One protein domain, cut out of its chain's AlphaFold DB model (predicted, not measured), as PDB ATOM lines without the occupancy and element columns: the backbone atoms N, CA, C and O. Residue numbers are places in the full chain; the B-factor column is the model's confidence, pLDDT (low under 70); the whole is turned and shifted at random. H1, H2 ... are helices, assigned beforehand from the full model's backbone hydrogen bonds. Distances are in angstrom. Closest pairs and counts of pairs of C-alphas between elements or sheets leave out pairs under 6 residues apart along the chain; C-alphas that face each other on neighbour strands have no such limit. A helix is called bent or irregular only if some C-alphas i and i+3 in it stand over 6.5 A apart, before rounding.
ATOM      1  N   VAL A  10     273.207 247.130 392.126       49.62
ATOM      2  CA  VAL A  10     273.830 245.908 391.569       49.62
ATOM      3  C   VAL A  10     272.794 244.908 391.038       49.62
ATOM      4  O   VAL A  10     273.036 244.238 390.033       49.62
ATOM      5  N   SER A  11     271.606 244.850 391.644       56.97
ATOM      6  CA  SER A  11     270.515 243.995 391.168       56.97
ATOM      7  C   SER A  11     269.907 244.502 389.855       56.97
ATOM      8  O   SER A  11     269.537 243.718 388.981       56.97
ATOM      9  N   ARG A  12     269.854 245.828 389.682       61.19
ATOM     10  CA  ARG A  12     269.325 246.486 388.481       61.19
ATOM     11  C   ARG A  12     270.316 246.433 387.323       61.19
ATOM     12  O   ARG A  12     269.882 246.384 386.177       61.19
ATOM     13  N   VAL A  13     271.620 246.383 387.603       64.12
ATOM     14  CA  VAL A  13     272.656 246.189 386.574       64.12
ATOM     15  C   VAL A  13     272.515 244.811 385.929       64.12
ATOM     16  O   VAL A  13     272.439 244.723 384.707       64.12
ATOM     17  N   GLY A  14     272.384 243.749 386.732       64.44
ATOM     18  CA  GLY A  14     272.156 242.393 386.223       64.44
ATOM     19  C   GLY A  14     270.912 242.289 385.347       64.44
ATOM     20  O   GLY A  14     270.963 241.746 384.244       64.44
ATOM     21  N   LEU A  15     269.819 242.898 385.809       68.56
ATOM     22  CA  LEU A  15     268.574 243.009 385.058       68.56
ATOM     23  C   LEU A  15     268.762 243.769 383.737       68.56
ATOM     24  O   LEU A  15     268.383 243.275 382.680       68.56
ATOM     25  N   SER A  16     269.385 244.947 383.782       70.25
ATOM     26  CA  SER A  16     269.634 245.771 382.597       70.25
ATOM     27  C   SER A  16     270.497 245.047 381.567       70.25
ATOM     28  O   SER A  16     270.264 245.202 380.372       70.25
ATOM     29  N   MET A  17     271.476 244.252 382.007       72.69
ATOM     30  CA  MET A  17     272.311 243.463 381.104       72.69
ATOM     31  C   MET A  17     271.510 242.349 380.426       72.69
ATOM     32  O   MET A  17     271.647 242.143 379.224       72.69
ATOM     33  N   GLN A  18     270.644 241.651 381.167       71.75
ATOM     34  CA  GLN A  18     269.779 240.614 380.595       71.75
ATOM     35  C   GLN A  18     268.773 241.204 379.592       71.75
ATOM     36  O   GLN A  18     268.596 240.653 378.505       71.75
ATOM     37  N   LEU A  19     268.196 242.371 379.903       72.38
ATOM     38  CA  LEU A  19     267.301 243.101 379.000       72.38
ATOM     39  C   LEU A  19     268.017 243.593 377.737       72.38
ATOM     40  O   LEU A  19     267.494 243.440 376.639       72.38
ATOM     41  N   ALA A  20     269.223 244.151 377.865       72.00
ATOM     42  CA  ALA A  20     269.989 244.638 376.717       72.00
ATOM     43  C   ALA A  20     270.650 243.512 375.890       72.00
ATOM     44  O   ALA A  20     271.031 243.736 374.737       72.00
ATOM     45  N   LEU A  21     270.758 242.298 376.438       75.50
ATOM     46  CA  LEU A  21     271.023 241.074 375.672       75.50
ATOM     47  C   LEU A  21     269.796 240.600 374.877       75.50
ATOM     48  O   LEU A  21     269.974 239.920 373.874       75.50
ATOM     49  N   GLY A  22     268.577 240.970 375.287       70.25
ATOM     50  CA  GLY A  22     267.337 240.521 374.649       70.25
ATOM     51  C   GLY A  22     266.935 239.092 375.021       70.25
ATOM     52  O   GLY A  22     266.302 238.419 374.214       70.25
ATOM     53  N   LEU A  23     267.314 238.617 376.214       75.12
ATOM     54  CA  LEU A  23     266.923 237.285 376.685       75.12
ATOM     55  C   LEU A  23     265.397 237.169 376.803       75.12
ATOM     56  O   LEU A  23     264.728 238.092 377.276       75.12
ATOM     57  N   SER A  24     264.851 236.014 376.409       66.88
ATOM     58  CA  SER A  24     263.428 235.716 376.595       66.88
ATOM     59  C   SER A  24     263.053 235.786 378.087       66.88
ATOM     60  O   SER A  24     263.847 235.345 378.929       66.88
ATOM     61  N   PRO A  25     261.840 236.247 378.454       65.94
ATOM     62  CA  PRO A  25     261.355 236.197 379.835       65.94
ATOM     63  C   PRO A  25     261.422 234.793 380.459       65.94
ATOM     64  O   PRO A  25     261.620 234.671 381.661       65.94
ATOM     65  N   SER A  26     261.309 233.735 379.646       59.44
ATOM     66  CA  SER A  26     261.398 232.334 380.088       59.44
ATOM     67  C   SER A  26     262.814 231.885 380.461       59.44
ATOM     68  O   SER A  26     262.973 230.978 381.270       59.44
ATOM     69  N   ASN A  27     263.836 232.516 379.875       62.97
ATOM     70  CA  ASN A  27     265.250 232.134 380.018       62.97
ATOM     71  C   ASN A  27     266.047 233.188 380.802       62.97
ATOM     72  O   ASN A  27     267.265 233.119 380.980       62.97
ATOM     73  N   THR A  28     265.324 234.185 381.291       63.84
ATOM     74  CA  THR A  28     265.810 235.242 382.146       63.84
ATOM     75  C   THR A  28     266.060 234.670 383.539       63.84
ATOM     76  O   THR A  28     265.185 234.088 384.176       63.84
ATOM     77  N   THR A  29     267.286 234.828 384.032       69.00
ATOM     78  CA  THR A  29     267.691 234.338 385.356       69.00
ATOM     79  C   THR A  29     267.458 235.444 386.377       69.00
ATOM     80  O   THR A  29     268.400 235.972 386.970       69.00
ATOM     81  N   ILE A  30     266.193 235.838 386.523       71.25
ATOM     82  CA  ILE A  30     265.723 236.776 387.541       71.25
ATOM     83  C   ILE A  30     264.935 235.985 388.583       71.25
ATOM     84  O   ILE A  30     263.871 235.450 388.295       71.25
ATOM     85  N   ALA A  31     265.444 235.932 389.807       71.94
ATOM     86  CA  ALA A  31     264.701 235.444 390.958       71.94
ATOM     87  C   ALA A  31     263.929 236.597 391.603       71.94
ATOM     88  O   ALA A  31     264.439 237.704 391.643       71.94
ATOM     89  N   HIS A  32     262.738 236.365 392.155       71.12
ATOM     90  CA  HIS A  32     261.932 237.417 392.804       71.12
ATOM     91  C   HIS A  32     261.920 237.331 394.340       71.12
ATOM     92  O   HIS A  32     261.260 238.122 395.008       71.12
ATOM     93  N   SER A  33     262.660 236.379 394.905       74.38
ATOM     94  CA  SER A  33     262.841 236.179 396.342       74.38
ATOM     95  C   SER A  33     264.176 235.477 396.606       74.38
ATOM     96  O   SER A  33     264.764 234.900 395.689       74.38
ATOM     97  N   PHE A  34     264.654 235.502 397.852       74.12
ATOM     98  CA  PHE A  34     265.849 234.745 398.244       74.12
ATOM     99  C   PHE A  34     265.669 233.236 398.036       74.12
ATOM    100  O   PHE A  34     266.532 232.610 397.434       74.12
ATOM    101  N   ALA A  35     264.514 232.682 398.422       76.31
ATOM    102  CA  ALA A  35     264.194 231.276 398.169       76.31
ATOM    103  C   ALA A  35     264.209 230.948 396.665       76.31
ATOM    104  O   ALA A  35     264.863 230.005 396.238       76.31
ATOM    105  N   GLY A  36     263.597 231.797 395.829       75.75
ATOM    106  CA  GLY A  36     263.621 231.609 394.376       75.75
ATOM    107  C   GLY A  36     265.020 231.752 393.763       75.75
ATOM    108  O   GLY A  36     265.299 231.160 392.719       75.75
ATOM    109  N   TYR A  37     265.909 232.524 394.392       75.12
ATOM    110  CA  TYR A  37     267.309 232.629 393.984       75.12
ATOM    111  C   TYR A  37     268.055 231.331 394.282       75.12
ATOM    112  O   TYR A  37     268.716 230.803 393.392       75.12
ATOM    113  N   GLU A  38     267.914 230.795 395.495       77.69
ATOM    114  CA  GLU A  38     268.515 229.516 395.882       77.69
ATOM    115  C   GLU A  38     268.000 228.372 395.005       77.69
ATOM    116  O   GLU A  38     268.809 227.662 394.410       77.69
ATOM    117  N   ASP A  39     266.684 228.270 394.807       80.69
ATOM    118  CA  ASP A  39     266.076 227.252 393.945       80.69
ATOM    119  C   ASP A  39     266.604 227.331 392.509       80.69
ATOM    120  O   ASP A  39     266.925 226.315 391.890       80.69
ATOM    121  N   THR A  40     266.742 228.546 391.967       78.88
ATOM    122  CA  THR A  40     267.274 228.736 390.612       78.88
ATOM    123  C   THR A  40     268.764 228.405 390.544       78.88
ATOM    124  O   THR A  40     269.212 227.799 389.570       78.88
ATOM    125  N   ALA A  41     269.543 228.772 391.564       78.31
ATOM    126  CA  ALA A  41     270.965 228.453 391.637       78.31
ATOM    127  C   ALA A  41     271.189 226.937 391.708       78.31
ATOM    128  O   ALA A  41     272.018 226.410 390.966       78.31
ATOM    129  N   VAL A  42     270.412 226.240 392.542       83.69
ATOM    130  CA  VAL A  42     270.448 224.781 392.677       83.69
ATOM    131  C   VAL A  42     270.004 224.115 391.377       83.69
ATOM    132  O   VAL A  42     270.740 223.278 390.861       83.69
ATOM    133  N   ARG A  43     268.880 224.531 390.777       82.19
ATOM    134  CA  ARG A  43     268.400 223.981 389.496       82.19
ATOM    135  C   ARG A  43     269.459 224.082 388.398       82.19
ATOM    136  O   ARG A  43     269.766 223.085 387.748       82.19
ATOM    137  N   LEU A  44     270.054 225.264 388.232       79.38
ATOM    138  CA  LEU A  44     271.100 225.486 387.234       79.38
ATOM    139  C   LEU A  44     272.361 224.670 387.537       79.38
ATOM    140  O   LEU A  44     272.945 224.098 386.622       79.38
ATOM    141  N   ALA A  45     272.781 224.583 388.802       80.00
ATOM    142  CA  ALA A  45     273.946 223.786 389.193       80.00
ATOM    143  C   ALA A  45     273.728 222.280 388.966       80.00
ATOM    144  O   ALA A  45     274.666 221.569 388.610       80.00
ATOM    145  N   SER A  46     272.495 221.805 389.136       85.25
ATOM    146  CA  SER A  46     272.116 220.402 388.960       85.25
ATOM    147  C   SER A  46     271.801 220.017 387.510       85.25
ATOM    148  O   SER A  46     271.678 218.826 387.229       85.25
ATOM    149  N   SER A  47     271.710 220.978 386.580       85.44
ATOM    150  CA  SER A  47     271.365 220.732 385.173       85.44
ATOM    151  C   SER A  47     272.414 221.294 384.197       85.44
ATOM    152  O   SER A  47     272.297 222.416 383.689       85.44
ATOM    153  N   PRO A  48     273.451 220.502 383.856       84.00
ATOM    154  CA  PRO A  48     274.450 220.888 382.856       84.00
ATOM    155  C   PRO A  48     273.865 221.129 381.457       84.00
ATOM    156  O   PRO A  48     274.455 221.846 380.648       84.00
ATOM    157  N   GLU A  49     272.730 220.512 381.133       85.25
ATOM    158  CA  GLU A  49     272.034 220.717 379.861       85.25
ATOM    159  C   GLU A  49     271.345 222.083 379.798       85.25
ATOM    160  O   GLU A  49     271.565 222.819 378.836       85.25
ATOM    161  N   GLU A  50     270.623 222.474 380.852       80.50
ATOM    162  CA  GLU A  50     269.997 223.800 380.965       80.50
ATOM    163  C   GLU A  50     271.061 224.911 380.921       80.50
ATOM    164  O   GLU A  50     270.911 225.898 380.199       80.50
ATOM    165  N   LEU A  51     272.204 224.712 381.591       81.50
ATOM    166  CA  LEU A  51     273.343 225.633 381.513       81.50
ATOM    167  C   LEU A  51     273.931 225.748 380.102       81.50
ATOM    168  O   LEU A  51     274.312 226.847 379.690       81.50
ATOM    169  N   ARG A  52     274.043 224.640 379.360       83.56
ATOM    170  CA  ARG A  52     274.539 224.663 377.974       83.56
ATOM    171  C   ARG A  52     273.570 225.392 377.051       83.56
ATOM    172  O   ARG A  52     274.028 226.215 376.262       83.56
ATOM    173  N   ALA A  53     272.269 225.137 377.180       83.69
ATOM    174  CA  ALA A  53     271.239 225.813 376.395       83.69
ATOM    175  C   ALA A  53     271.250 227.330 376.646       83.69
ATOM    176  O   ALA A  53     271.342 228.112 375.700       83.69
ATOM    177  N   LEU A  54     271.286 227.745 377.917       81.75
ATOM    178  CA  LEU A  54     271.362 229.159 378.291       81.75
ATOM    179  C   LEU A  54     272.645 229.828 377.772       81.75
ATOM    180  O   LEU A  54     272.615 230.962 377.295       81.75
ATOM    181  N   ARG A  55     273.793 229.139 377.842       82.56
ATOM    182  CA  ARG A  55     275.054 229.651 377.280       82.56
ATOM    183  C   ARG A  55     274.982 229.814 375.766       82.56
ATOM    184  O   ARG A  55     275.455 230.831 375.270       82.56
ATOM    185  N   ALA A  56     274.402 228.848 375.055       84.75
ATOM    186  CA  ALA A  56     274.253 228.907 373.605       84.75
ATOM    187  C   ALA A  56     273.367 230.086 373.173       84.75
ATOM    188  O   ALA A  56     273.715 230.799 372.236       84.75
ATOM    189  N   GLU A  57     272.275 230.347 373.893       82.06
ATOM    190  CA  GLU A  57     271.406 231.499 373.636       82.06
ATOM    191  C   GLU A  57     272.133 232.831 373.870       82.06
ATOM    192  O   GLU A  57     272.108 233.714 373.013       82.06
ATOM    193  N   VAL A  58     272.849 232.968 374.993       81.69
ATOM    194  CA  VAL A  58     273.654 234.170 375.270       81.69
ATOM    195  C   VAL A  58     274.731 234.373 374.202       81.69
ATOM    196  O   VAL A  58     274.981 235.510 373.801       81.69
ATOM    197  N   GLU A  59     275.373 233.301 373.737       83.31
ATOM    198  CA  GLU A  59     276.378 233.371 372.674       83.31
ATOM    199  C   GLU A  59     275.765 233.818 371.343       83.31
ATOM    200  O   GLU A  59     276.337 234.672 370.673       83.31
ATOM    201  N   ALA A  60     274.577 233.319 370.994       82.81
ATOM    202  CA  ALA A  60     273.865 233.716 369.781       82.81
ATOM    203  C   ALA A  60     273.422 235.192 369.807       82.81
ATOM    204  O   ALA A  60     273.447 235.866 368.778       82.81
ATOM    205  N   LEU A  61     273.048 235.714 370.979       79.94
ATOM    206  CA  LEU A  61     272.613 237.106 371.152       79.94
ATOM    207  C   LEU A  61     273.782 238.096 371.291       79.94
ATOM    208  O   LEU A  61     273.617 239.293 371.031       79.94
ATOM    209  N   ARG A  62     274.975 237.621 371.673       77.69
ATOM    210  CA  ARG A  62     276.151 238.466 371.934       77.69
ATOM    211  C   ARG A  62     276.532 239.371 370.749       77.69
ATOM    212  O   ARG A  62     276.707 240.562 371.000       77.69
ATOM    213  N   PRO A  63     276.631 238.898 369.489       76.19
ATOM    214  CA  PRO A  63     277.057 239.741 368.367       76.19
ATOM    215  C   PRO A  63     276.093 240.897 368.060       76.19
ATOM    216  O   PRO A  63     276.520 241.957 367.605       76.19
ATOM    217  N   GLY A  64     274.792 240.707 368.316       70.19
ATOM    218  CA  GLY A  64     273.750 241.709 368.066       70.19
ATOM    219  C   GLY A  64     273.506 242.673 369.228       70.19
ATOM    220  O   GLY A  64     272.873 243.716 369.045       70.19
ATOM    221  N   SER A  65     273.998 242.353 370.427       74.19
ATOM    222  CA  SER A  65     273.757 243.166 371.615       74.19
ATOM    223  C   SER A  65     274.668 244.392 371.660       74.19
ATOM    224  O   SER A  65     275.888 244.318 371.504       74.19
ATOM    225  N   ILE A  66     274.063 245.546 371.948       70.12
ATOM    226  CA  ILE A  66     274.762 246.829 372.108       70.12
ATOM    227  C   ILE A  66     275.785 246.739 373.254       70.12
ATOM    228  O   ILE A  66     276.852 247.334 373.153       70.12
ATOM    229  N   LEU A  67     275.518 245.916 374.280       72.75
ATOM    230  CA  LEU A  67     276.426 245.699 375.413       72.75
ATOM    231  C   LEU A  67     277.810 245.198 374.999       72.75
ATOM    232  O   LEU A  67     278.795 245.522 375.654       72.75
TER     233      LEU A  67
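AT A GLANCE: This is residues 10 to 67 of the 107 residues of the protein "Hypothetical protein" of Tetraselmis chuii (UniProt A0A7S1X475). Three helices make an open frame with few contacts: the longest, H3, is one side, H2 meets the first part of it at a corner by residues 44 to 45, near its own last residue, to make an L, and H1 comes in by its last residue near the other end of H3. A long link, residues 22 to 33, runs from the end of H1 through the inside of the frame to the start of H2, which is apart from H1. The printed part has 58 residues with three named helices, in the order H1, H2, H3 along the chain, and no named strand; the class is all helix, which means that the residues in named elements belong to helices. The whole is only just compact, close to loose, with a radius of gyration of the C-alphas of 11.9 A, and the C-alphas span 32 by 27 by 17 A along their three main axes.

HOW THE PARTS SIT: H3, residues 48 to 64, touches both of the other helices, each with a part of its length. H2, residues 34 to 46, and H3 only just touch, with 3 pairs of C-alphas within 8 A, and they touch only at the corner by their link. H2 touches H3 with residues 44 to 45 alone, and H3 touches H2 with residues 50 to 51 alone. Its closest C-alphas are those of Leu 44 and Leu 51, 6.1 A apart. The lines of H2 and H3 are about perpendicular, at 80 degrees, and their centres are 18.3 A apart. H1, residues 10 to 21, and H3 also only just touch, with 3 pairs of C-alphas within 8 A. Here H1 touches H3 with residue 21 alone, and H3 touches H1 with residues 58 to 62 alone; the closest C-alphas are those of Leu 21 and Leu 61, 6.2 A apart. H1 and H3 run the same way at a steep tilt of 69 degrees, only just short of about perpendicular, with centres 16.1 A apart. H1 and H2 are apart, with no C-alpha of the one within 8 A of the other. In H1 and H2 every O i to N i+4 pair is within hydrogen-bond range, and in H3 11 of 13 are.

IN THESE COORDINATES: H3 has 17 residues, from Pro 48 with its C-alpha at (274.450, 220.888, 382.856) to Gly 64 with its C-alpha at (273.750, 241.709, 368.066), and measures 25.5 A from first to last C-alpha. H3 is irregular, but only just: C-alphas 60 and 63 are 7.0 A apart, and its line is a rough one. H2 has 13 residues, from Phe 34 to Ser 46, and measures 18.2 A. H1 has 12 residues and measures 16.9 A; it begins at Val 10, with its C-alpha at (273.830, 245.908, 391.569), and ends at Leu 21.

THE WHOLE: The two C-alphas farthest apart are those of Ala 35 and Pro 63, at 33.5 A, while those of Val 10 and Leu 67, the first and last printed, are 16.4 A apart. The printed part runs from residue 10 to residue 67 without a cut, in a full chain of 107 residues. The link from H1 to H2 is long, with 12 residues, and its C-alphas lie 4 to 16 A from the mean of the C-alphas; the link from H2 to H3 is tight, with 1 residue. The mean pLDDT of the printed part is 74.7, and it is under 70 at 12 printed residues, namely residues 10 to 15, which belong to H1, and residues 24 to 29, in the long link. The mean pLDDT is 67 in H1, 79 in H2 and 81 in H3.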